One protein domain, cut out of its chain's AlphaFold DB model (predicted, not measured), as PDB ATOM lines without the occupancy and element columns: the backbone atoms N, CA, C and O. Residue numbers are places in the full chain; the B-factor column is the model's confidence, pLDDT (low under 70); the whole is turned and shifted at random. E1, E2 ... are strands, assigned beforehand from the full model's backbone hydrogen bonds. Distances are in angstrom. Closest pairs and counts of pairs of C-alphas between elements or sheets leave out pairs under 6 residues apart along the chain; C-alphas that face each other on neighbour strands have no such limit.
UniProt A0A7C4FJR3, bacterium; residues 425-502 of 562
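What this domain is: This is residues 425 to 502 of the 562 residues of a protein of bacterium (UniProt A0A7C4FJR3). With little regular structure, the domain is one sheet of five short strands curled like part of a barrel, open between E1 and E5, with long loops joining E1 to E2 and E4 to E5. The 78 printed residues include E1 to E5 and no named helix; the sheet order is E1 E4 E3 E2 E5, all antiparallel. It is all strand, with 24 residues in named elements, and compact: radius of gyration of the C-alphas 11.2 A, spans 31 by 27 by 15 A.

Where its parts are: After residues 425 to 442, E1, residues 443 to 445, begins at C-alpha 443 (225.556, 271.880, 274.832). E2 is residues 460 to 463, E3 470 to 475, E4 479 to 483; E5, residues 496 to 501, spans 15.3 A to C-alpha 501 (218.242, 256.508, 277.584).

How they stand to each other: E2 E3 E4 form a meander, each strand the antiparallel neighbour of the one before; E1 to E4 and E2 to E5 are Greek keys, their first and fourth strands also antiparallel neighbours. Within hydrogen-bond range are N 444 and O 480 of E1 and E4, 2.9 A; N 473 and O 481 of hairpin E3 and E4, 2.8 A; N 461 and O 470 of hairpin E2 and E3, 2.8 A; N 462 and O 498 of E2 and E5, 2.9 A. Edge strands E1 and E5 are apart.

The domain as a whole: The farthest C-alphas, Trp 430 and Glu 502, are 31.5 A apart. The printed part has no cut; links E1 to E2 and E4 to E5 are long. Residues 447 to 449 have pLDDT under 70.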
ATOM      1  N   PHE A 425     228.159 258.884 270.500       88.62
ATOM      2  CA  PHE A 425     228.282 260.034 269.628       88.62
ATOM      3  C   PHE A 425     229.618 260.692 269.926       88.62
ATOM      4  O   PHE A 425     229.969 260.851 271.088       88.62
ATOM      5  N   TYR A 426     230.369 261.045 268.891       83.94
ATOM      6  CA  TYR A 426     231.669 261.689 269.019       83.94
ATOM      7  C   TYR A 426     231.676 262.947 268.163       83.94
ATOM      8  O   TYR A 426     230.964 263.026 267.159       83.94
ATOM      9  N   ILE A 427     232.482 263.925 268.555       84.00
ATOM     10  CA  ILE A 427     232.590 265.184 267.828       84.00
ATOM     11  C   ILE A 427     233.707 265.064 266.787       84.00
ATOM     12  O   ILE A 427     234.895 265.124 267.107       84.00
ATOM     13  N   ASP A 428     233.324 264.891 265.521       74.69
ATOM     14  CA  ASP A 428     234.258 264.840 264.390       74.69
ATOM     15  C   ASP A 428     234.699 266.253 263.966       74.69
ATOM     16  O   ASP A 428     234.262 266.776 262.941       74.69
ATOM     17  N   ILE A 429     235.568 266.900 264.752       76.12
ATOM     18  CA  ILE A 429     236.062 268.253 264.417       76.12
ATOM     19  C   ILE A 429     236.906 268.296 263.134       76.12
ATOM     20  O   ILE A 429     237.212 269.382 262.646       76.12
ATOM     21  N   TRP A 430     237.332 267.144 262.610       76.31
ATOM     22  CA  TRP A 430     238.132 267.065 261.389       76.31
ATOM     23  C   TRP A 430     237.259 267.256 260.150       76.31
ATOM     24  O   TRP A 430     237.654 267.957 259.221       76.31
ATOM     25  N   GLN A 431     236.062 266.663 260.154       77.00
ATOM     26  CA  GLN A 431     235.049 266.872 259.117       77.00
ATOM     27  C   GLN A 431     234.178 268.108 259.387       77.00
ATOM     28  O   GLN A 431     233.707 268.732 258.438       77.00
ATOM     29  N   HIS A 432     233.998 268.470 260.661       80.00
ATOM     30  CA  HIS A 432     233.120 269.546 261.123       80.00
ATOM     31  C   HIS A 432     233.837 270.544 262.052       80.00
ATOM     32  O   HIS A 432     233.449 270.695 263.214       80.00
ATOM     33  N   PRO A 433     234.893 271.249 261.603       83.25
ATOM     34  CA  PRO A 433     235.652 272.172 262.454       83.25
ATOM     35  C   PRO A 433     234.800 273.314 263.036       83.25
ATOM     36  O   PRO A 433     235.146 273.868 264.080       83.25
ATOM     37  N   GLU A 434     233.665 273.643 262.414       83.56
ATOM     38  CA  GLU A 434     232.712 274.655 262.873       83.56
ATOM     39  C   GLU A 434     232.008 274.317 264.196       83.56
ATOM     40  O   GLU A 434     231.458 275.219 264.826       83.56
ATOM     41  N   VAL A 435     231.996 273.052 264.635       83.88
ATOM     42  CA  VAL A 435     231.375 272.675 265.922       83.88
ATOM     43  C   VAL A 435     232.241 273.075 267.115       83.88
ATOM     44  O   VAL A 435     231.703 273.340 268.190       83.88
ATOM     45  N   ARG A 436     233.565 273.189 266.915       82.94
ATOM     46  CA  ARG A 436     234.559 273.515 267.949       82.94
ATOM     47  C   ARG A 436     234.152 274.739 268.767       82.94
ATOM     48  O   ARG A 436     234.192 274.701 269.990       82.94
ATOM     49  N   ASP A 437     233.720 275.785 268.068       86.44
ATOM     50  CA  ASP A 437     233.424 277.098 268.645       86.44
ATOM     51  C   ASP A 437     231.933 277.243 269.039       86.44
ATOM     52  O   ASP A 437     231.535 278.263 269.601       86.44
ATOM     53  N   LYS A 438     231.100 276.223 268.762       90.12
ATOM     54  CA  LYS A 438     229.677 276.148 269.155       90.12
ATOM     55  C   LYS A 438     229.443 275.351 270.442       90.12
ATOM     56  O   LYS A 438     228.426 275.557 271.107       90.12
ATOM     57  N   ASN A 439     230.335 274.413 270.754       92.38
ATOM     58  CA  ASN A 439     230.214 273.535 271.912       92.38
ATOM     59  C   ASN A 439     230.427 274.299 273.224       92.38
ATOM     60  O   ASN A 439     231.354 275.098 273.361       92.38
ATOM     61  N   THR A 440     229.590 274.012 274.215       94.06
ATOM     62  CA  THR A 440     229.721 274.510 275.586       94.06
ATOM     63  C   THR A 440     229.692 273.341 276.561       94.06
ATOM     64  O   THR A 440     229.263 272.237 276.226       94.06
ATOM     65  N   VAL A 441     230.059 273.602 277.817       95.06
ATOM     66  CA  VAL A 441     230.026 272.604 278.899       95.06
ATOM     67  C   VAL A 441     228.657 271.941 279.124       95.06
ATOM     68  O   VAL A 441     228.584 270.950 279.837       95.06
ATOM     69  N   ASN A 442     227.574 272.462 278.546       96.75
ATOM     70  CA  ASN A 442     226.216 271.928 278.665       96.75
ATOM     71  C   ASN A 442     225.468 271.779 277.324       96.75
ATOM     72  O   ASN A 442     224.274 271.485 277.347       96.75
ATOM     73  N   ARG A 443     226.130 272.011 276.181       95.50
ATOM     74  CA  ARG A 443     225.556 271.880 274.832       95.50
ATOM     75  C   ARG A 443     226.610 271.342 273.870       95.50
ATOM     76  O   ARG A 443     227.613 272.010 273.632       95.50
ATOM     77  N   LEU A 444     226.357 270.180 273.272       93.81
ATOM     78  CA  LEU A 444     227.282 269.543 272.330       93.81
ATOM     79  C   LEU A 444     226.623 269.306 270.965       93.81
ATOM     80  O   LEU A 444     225.509 268.785 270.875       93.81
ATOM     81  N   TYR A 445     227.340 269.683 269.908       91.38
ATOM     82  CA  TYR A 445     227.011 269.485 268.499       91.38
ATOM     83  C   TYR A 445     227.716 268.217 268.003       91.38
ATOM     84  O   TYR A 445     228.930 268.201 267.809       91.38
ATOM     85  N   LEU A 446     226.952 267.136 267.834       85.19
ATOM     86  CA  LEU A 446     227.483 265.764 267.801       85.19
ATOM     87  C   LEU A 446     227.603 265.138 266.398       85.19
ATOM     88  O   LEU A 446     227.690 263.916 266.285       85.19
ATOM     89  N   GLY A 447     227.564 265.946 265.332       69.38
ATOM     90  CA  GLY A 447     227.840 265.496 263.958       69.38
ATOM     91  C   GLY A 447     227.021 264.273 263.511       69.38
ATOM     92  O   GLY A 447     227.578 263.220 263.205       69.38
ATOM     93  N   GLY A 448     225.690 264.379 263.482       60.19
ATOM     94  CA  GLY A 448     224.804 263.270 263.113       60.19
ATOM     95  C   GLY A 448     223.446 263.741 262.596       60.19
ATOM     96  O   GLY A 448     223.047 264.871 262.852       60.19
ATOM     97  N   ARG A 449     222.736 262.883 261.849       66.62
ATOM     98  CA  ARG A 449     221.439 263.212 261.230       66.62
ATOM     99  C   ARG A 449     220.302 262.310 261.724       66.62
ATOM    100  O   ARG A 449     220.426 261.090 261.588       66.62
ATOM    101  N   PRO A 450     219.152 262.906 262.068       80.50
ATOM    102  CA  PRO A 450     219.013 264.002 263.031       80.50
ATOM    103  C   PRO A 450     219.209 263.469 264.466       80.50
ATOM    104  O   PRO A 450     218.855 262.325 264.754       80.50
ATOM    105  N   LEU A 451     219.759 264.264 265.393       86.88
ATOM    106  CA  LEU A 451     219.989 263.771 266.766       86.88
ATOM    107  C   LEU A 451     218.684 263.471 267.536       86.88
ATOM    108  O   LEU A 451     218.692 262.625 268.430       86.88
ATOM    109  N   THR A 452     217.553 264.062 267.141       88.25
ATOM    110  CA  THR A 452     216.202 263.747 267.653       88.25
ATOM    111  C   THR A 452     215.771 262.289 267.458       88.25
ATOM    112  O   THR A 452     214.947 261.802 268.228       88.25
ATOM    113  N   ASP A 453     216.353 261.556 266.502       85.94
ATOM    114  CA  ASP A 453     216.116 260.110 266.341       85.94
ATOM    115  C   ASP A 453     216.811 259.268 267.432       85.94
ATOM    116  O   ASP A 453     216.590 258.059 267.520       85.94
ATOM    117  N   SER A 454     217.709 259.879 268.212       87.31
ATOM    118  CA  SER A 454     218.592 259.189 269.162       87.31
ATOM    119  C   SER A 454     218.592 259.756 270.580       87.31
ATOM    120  O   SER A 454     219.110 259.085 271.468       87.31
ATOM    121  N   PHE A 455     218.049 260.957 270.796       91.69
ATOM    122  CA  PHE A 455     217.977 261.618 272.099       91.69
ATOM    123  C   PHE A 455     216.577 262.183 272.346       91.69
ATOM    124  O   PHE A 455     216.026 262.895 271.504       91.69
ATOM    125  N   LYS A 456     216.035 261.924 273.534       93.44
ATOM    126  CA  LYS A 456     214.796 262.519 274.050       93.44
ATOM    127  C   LYS A 456     215.098 263.442 275.229       93.44
ATOM    128  O   LYS A 456     216.049 263.225 275.972       93.44
ATOM    129  N   ILE A 457     214.237 264.432 275.463       96.44
ATOM    130  CA  ILE A 457     214.249 265.183 276.727       96.44
ATOM    131  C   ILE A 457     213.949 264.207 277.872       96.44
ATOM    132  O   ILE A 457     212.961 263.476 277.814       96.44
ATOM    133  N   GLY A 458     214.799 264.207 278.897       96.00
ATOM    134  CA  GLY A 458     214.747 263.253 280.006       96.00
ATOM    135  C   GLY A 458     215.635 262.015 279.845       96.00
ATOM    136  O   GLY A 458     215.791 261.297 280.828       96.00
ATOM    137  N   ASP A 459     216.250 261.776 278.677       95.50
ATOM    138  CA  ASP A 459     217.253 260.711 278.528       95.50
ATOM    139  C   ASP A 459     218.444 260.952 279.463       95.50
ATOM    140  O   ASP A 459     218.900 262.086 279.645       95.50
ATOM    141  N   HIS A 460     218.985 259.867 280.008       96.31
ATOM    142  CA  HIS A 460     220.220 259.886 280.772       96.31
ATOM    143  C   HIS A 460     221.428 259.690 279.856       96.31
ATOM    144  O   HIS A 460     221.470 258.758 279.053       96.31
ATOM    145  N   ILE A 461     222.440 260.539 280.003       95.62
ATOM    146  CA  ILE A 461     223.682 260.486 279.229       95.62
ATOM    147  C   ILE A 461     224.904 260.540 280.145       95.62
ATOM    148  O   ILE A 461     224.855 261.075 281.250       95.62
ATOM    149  N   GLU A 462     226.018 260.027 279.647       94.56
ATOM    150  CA  GLU A 462     227.353 260.211 280.214       94.56
ATOM    151  C   GLU A 462     228.224 260.908 279.159       94.56
ATOM    152  O   GLU A 462     228.021 260.702 277.958       94.56
ATOM    153  N   VAL A 463     229.168 261.753 279.577       93.44
ATOM    154  CA  VAL A 463     230.045 262.492 278.655       93.44
ATOM    155  C   VAL A 463     231.496 262.215 279.023       93.44
ATOM    156  O   VAL A 463     231.873 262.316 280.184       93.44
ATOM    157  N   ASN A 464     232.313 261.843 278.038       90.06
ATOM    158  CA  ASN A 464     233.719 261.452 278.195       90.06
ATOM    159  C   ASN A 464     233.944 260.342 279.229       90.06
ATOM    160  O   ASN A 464     235.007 260.303 279.844       90.06
ATOM    161  N   PHE A 465     232.950 259.472 279.435       90.00
ATOM    162  CA  PHE A 465     232.966 258.395 280.430       90.00
ATOM    163  C   PHE A 465     233.444 258.865 281.821       90.00
ATOM    164  O   PHE A 465     234.273 258.216 282.461       90.00
ATOM    165  N   ASP A 466     232.992 260.054 282.238       90.25
ATOM    166  CA  ASP A 466     233.436 260.725 283.464       90.25
ATOM    167  C   ASP A 466     232.704 260.259 284.735       90.25
ATOM    168  O   ASP A 466     232.933 260.812 285.811       90.25
ATOM    169  N   GLY A 467     231.817 259.262 284.631       90.19
ATOM    170  CA  GLY A 467     230.984 258.770 285.728       90.19
ATOM    171  C   GLY A 467     229.842 259.710 286.137       90.19
ATOM    172  O   GLY A 467     229.032 259.344 286.991       90.19
ATOM    173  N   VAL A 468     229.730 260.903 285.538       93.62
ATOM    174  CA  VAL A 468     228.699 261.890 285.881       93.62
ATOM    175  C   VAL A 468     227.513 261.747 284.933       93.62
ATOM    176  O   VAL A 468     227.507 262.212 283.789       93.62
ATOM    177  N   VAL A 469     226.461 261.123 285.455       95.12
ATOM    178  CA  VAL A 469     225.181 260.974 284.761       95.12
ATOM    179  C   VAL A 469     224.484 262.325 284.663       95.12
ATOM    180  O   VAL A 469     224.342 263.056 285.646       95.12
ATOM    181  N   ARG A 470     224.029 262.643 283.456       97.06
ATOM    182  CA  ARG A 470     223.367 263.895 283.100       97.06
ATOM    183  C   ARG A 470     222.020 263.602 282.470       97.06
ATOM    184  O   ARG A 470     221.823 262.540 281.890       97.06
ATOM    185  N   THR A 471     221.105 264.551 282.559       97.88
ATOM    186  CA  THR A 471     219.772 264.462 281.960       97.88
ATOM    187  C   THR A 471     219.694 265.413 280.776       97.88
ATOM    188  O   THR A 471     220.035 266.591 280.917       97.88
ATOM    189  N   VAL A 472     219.231 264.926 279.626       97.69
ATOM    190  CA  VAL A 472     218.999 265.742 278.427       97.69
ATOM    191  C   VAL A 472     217.879 266.749 278.693       97.69
ATOM    192  O   VAL A 472     216.739 266.366 278.965       97.69
ATOM    193  N   SER A 473     218.192 268.042 278.593       97.94
ATOM    194  CA  SER A 473     217.235 269.145 278.743       97.94
ATOM    195  C   SER A 473     216.654 269.614 277.409       97.94
ATOM    196  O   SER A 473     215.520 270.084 277.375       97.94
ATOM    197  N   ALA A 474     217.399 269.453 276.311       96.56
ATOM    198  CA  ALA A 474     216.922 269.693 274.952       96.56
ATOM    199  C   ALA A 474     217.652 268.781 273.956       96.56
ATOM    200  O   ALA A 474     218.844 268.521 274.102       96.56
ATOM    201  N   ALA A 475     216.952 268.342 272.914       94.19
ATOM    202  CA  ALA A 475     217.538 267.662 271.764       94.19
ATOM    203  C   ALA A 475     216.971 268.290 270.486       94.19
ATOM    204  O   ALA A 475     215.760 268.478 270.362       94.19
ATOM    205  N   THR A 476     217.850 268.641 269.552       92.50
ATOM    206  CA  THR A 476     217.505 269.202 268.237       92.50
ATOM    207  C   THR A 476     218.093 268.326 267.134       92.50
ATOM    208  O   THR A 476     218.658 267.273 267.417       92.50
ATOM    209  N   GLU A 477     217.979 268.721 265.867       89.06
ATOM    210  CA  GLU A 477     218.651 267.986 264.790       89.06
ATOM    211  C   GLU A 477     220.186 268.117 264.854       89.06
ATOM    212  O   GLU A 477     220.875 267.191 264.432       89.06
ATOM    213  N   GLU A 478     220.711 269.219 265.415       87.44
ATOM    214  CA  GLU A 478     222.145 269.565 265.418       87.44
ATOM    215  C   GLU A 478     222.867 269.328 266.756       87.44
ATOM    216  O   GLU A 478     224.051 268.985 266.761       87.44
ATOM    217  N   TYR A 479     222.187 269.551 267.887       92.50
ATOM    218  CA  TYR A 479     222.796 269.540 269.222       92.50
ATOM    219  C   TYR A 479     221.920 268.901 270.302       92.50
ATOM    220  O   TYR A 479     220.691 268.851 270.194       92.50
ATOM    221  N   VAL A 480     222.581 268.499 271.389       95.25
ATOM    222  CA  VAL A 480     221.976 268.057 272.653       95.25
ATOM    223  C   VAL A 480     222.413 269.000 273.773       95.25
ATOM    224  O   VAL A 480     223.592 269.343 273.869       95.25
ATOM    225  N   GLU A 481     221.474 269.406 274.625       97.44
ATOM    226  CA  GLU A 481     221.730 270.091 275.896       97.44
ATOM    227  C   GLU A 481     221.449 269.179 277.080       97.44
ATOM    228  O   GLU A 481     220.549 268.338 277.024       97.44
ATOM    229  N   PHE A 482     222.176 269.384 278.174       98.19
ATOM    230  CA  PHE A 482     222.077 268.534 279.353       98.19
ATOM    231  C   PHE A 482     222.432 269.253 280.658       98.19
ATOM    232  O   PHE A 482     223.047 270.321 280.667       98.19
ATOM    233  N   GLN A 483     222.055 268.636 281.779       97.50
ATOM    234  CA  GLN A 483     222.398 269.067 283.136       97.50
ATOM    235  C   GLN A 483     222.782 267.859 284.012       97.50
ATOM    236  O   GLN A 483     222.125 266.824 283.895       97.50
ATOM    237  N   PRO A 484     223.770 267.969 284.923       97.56
ATOM    238  CA  PRO A 484     224.663 269.115 285.141       97.56
ATOM    239  C   PRO A 484     225.673 269.333 283.989       97.56
ATOM    240  O   PRO A 484     225.902 268.422 283.189       97.56
ATOM    241  N   PRO A 485     226.302 270.519 283.892       97.19
ATOM    242  CA  PRO A 485     227.379 270.767 282.934       97.19
ATOM    243  C   PRO A 485     228.615 269.883 283.189       97.19
ATOM    244  O   PRO A 485     228.801 269.306 284.261       97.19
ATOM    245  N   LEU A 486     229.500 269.808 282.196       95.25
ATOM    246  CA  LEU A 486     230.906 269.444 282.368       95.25
ATOM    247  C   LEU A 486     231.606 270.480 283.269       95.25
ATOM    248  O   LEU A 486     231.291 271.667 283.206       95.25
ATOM    249  N   GLU A 487     232.603 270.068 284.059       92.69
ATOM    250  CA  GLU A 487     233.454 271.017 284.806       92.69
ATOM    251  C   GLU A 487     234.200 271.962 283.842       92.69
ATOM    252  O   GLU A 487     234.342 273.158 284.092       92.69
ATOM    253  N   LYS A 488     234.661 271.409 282.715       91.69
ATOM    254  CA  LYS A 488     235.352 272.102 281.628       91.69
ATOM    255  C   LYS A 488     235.210 271.309 280.330       91.69
ATOM    256  O   LYS A 488     235.050 270.091 280.364       91.69
ATOM    257  N   MET A 489     235.330 271.997 279.198       89.31
ATOM    258  CA  MET A 489     235.543 271.348 277.902       89.31
ATOM    259  C   MET A 489     236.933 270.706 277.851       89.31
ATOM    260  O   MET A 489     237.868 271.178 278.512       89.31
ATOM    261  N   HIS A 490     237.093 269.658 277.047       84.69
ATOM    262  CA  HIS A 490     238.414 269.149 276.716       84.69
ATOM    263  C   HIS A 490     239.167 270.175 275.851       84.69
ATOM    264  O   HIS A 490     238.573 270.962 275.115       84.69
ATOM    265  N   LYS A 491     240.505 270.189 275.940       79.38
ATOM    266  CA  LYS A 491     241.350 271.146 275.198       79.38
ATOM    267  C   LYS A 491     241.165 271.014 273.678       79.38
ATOM    268  O   LYS A 491     241.251 272.001 272.951       79.38
ATOM    269  N   TYR A 492     240.918 269.789 273.231       76.38
ATOM    270  CA  TYR A 492     240.509 269.432 271.879       76.38
ATOM    271  C   TYR A 492     239.060 268.949 272.009       76.38
ATOM    272  O   TYR A 492     238.880 267.916 272.655       76.38
ATOM    273  N   PRO A 493     238.035 269.670 271.511       74.88
ATOM    274  CA  PRO A 493     236.640 269.327 271.793       74.88
ATOM    275  C   PRO A 493     236.199 268.120 270.961       74.88
ATOM    276  O   PRO A 493     235.580 268.226 269.905       74.88
ATOM    277  N   TRP A 494     236.639 266.964 271.439       80.81
ATOM    278  CA  TRP A 494     236.428 265.616 270.928       80.81
ATOM    279  C   TRP A 494     235.483 264.856 271.853       80.81
ATOM    280  O   TRP A 494     235.623 263.641 272.012       80.81
ATOM    281  N   GLU A 495     234.590 265.573 272.541       88.25
ATOM    282  CA  GLU A 495     233.748 264.977 273.563       88.25
ATOM    283  C   GLU A 495     232.957 263.794 273.000       88.25
ATOM    284  O   GLU A 495     232.458 263.816 271.870       88.25
ATOM    285  N   VAL A 496     232.853 262.743 273.809       89.56
ATOM    286  CA  VAL A 496     232.064 261.558 273.486       89.56
ATOM    287  C   VAL A 496     230.849 261.522 274.393       89.56
ATOM    288  O   VAL A 496     230.983 261.520 275.611       89.56
ATOM    289  N   VAL A 497     229.661 261.478 273.801       92.06
ATOM    290  CA  VAL A 497     228.388 261.342 274.511       92.06
ATOM    291  C   VAL A 497     227.892 259.914 274.377       92.06
ATOM    292  O   VAL A 497     227.741 259.389 273.272       92.06
ATOM    293  N   VAL A 498     227.600 259.299 275.515       92.62
ATOM    294  CA  VAL A 498     227.019 257.966 275.630       92.62
ATOM    295  C   VAL A 498     225.565 258.116 276.059       92.62
ATOM    296  O   VAL A 498     225.310 258.680 277.122       92.62
ATOM    297  N   ASN A 499     224.611 257.617 275.265       92.94
ATOM    298  CA  ASN A 499     223.195 257.650 275.648       92.94
ATOM    299  C   ASN A 499     222.779 256.360 276.380       92.94
ATOM    300  O   ASN A 499     222.749 255.268 275.806       92.94
ATOM    301  N   TRP A 500     222.430 256.500 277.660       93.88
ATOM    302  CA  TRP A 500     221.847 255.449 278.495       93.88
ATOM    303  C   TRP A 500     220.313 255.394 278.384       93.88
ATOM    304  O   TRP A 500     219.707 254.407 278.808       93.88
ATOM    305  N   GLY A 501     219.685 256.409 277.784       92.81
ATOM    306  CA  GLY A 501     218.242 256.508 277.584       92.81
ATOM    307  C   GLY A 501     217.490 256.544 278.912       92.81
ATOM    308  O   GLY A 501     217.907 257.189 279.868       92.81
ATOM    309  N   GLU A 502     216.400 255.788 279.000       92.12
ATOM    310  CA  GLU A 502     215.533 255.713 280.187       92.12
ATOM    311  C   GLU A 502     216.082 254.776 281.299       92.12
ATOM    312  O   GLU A 502     215.377 254.474 282.269       92.12
TER     313      GLU A 502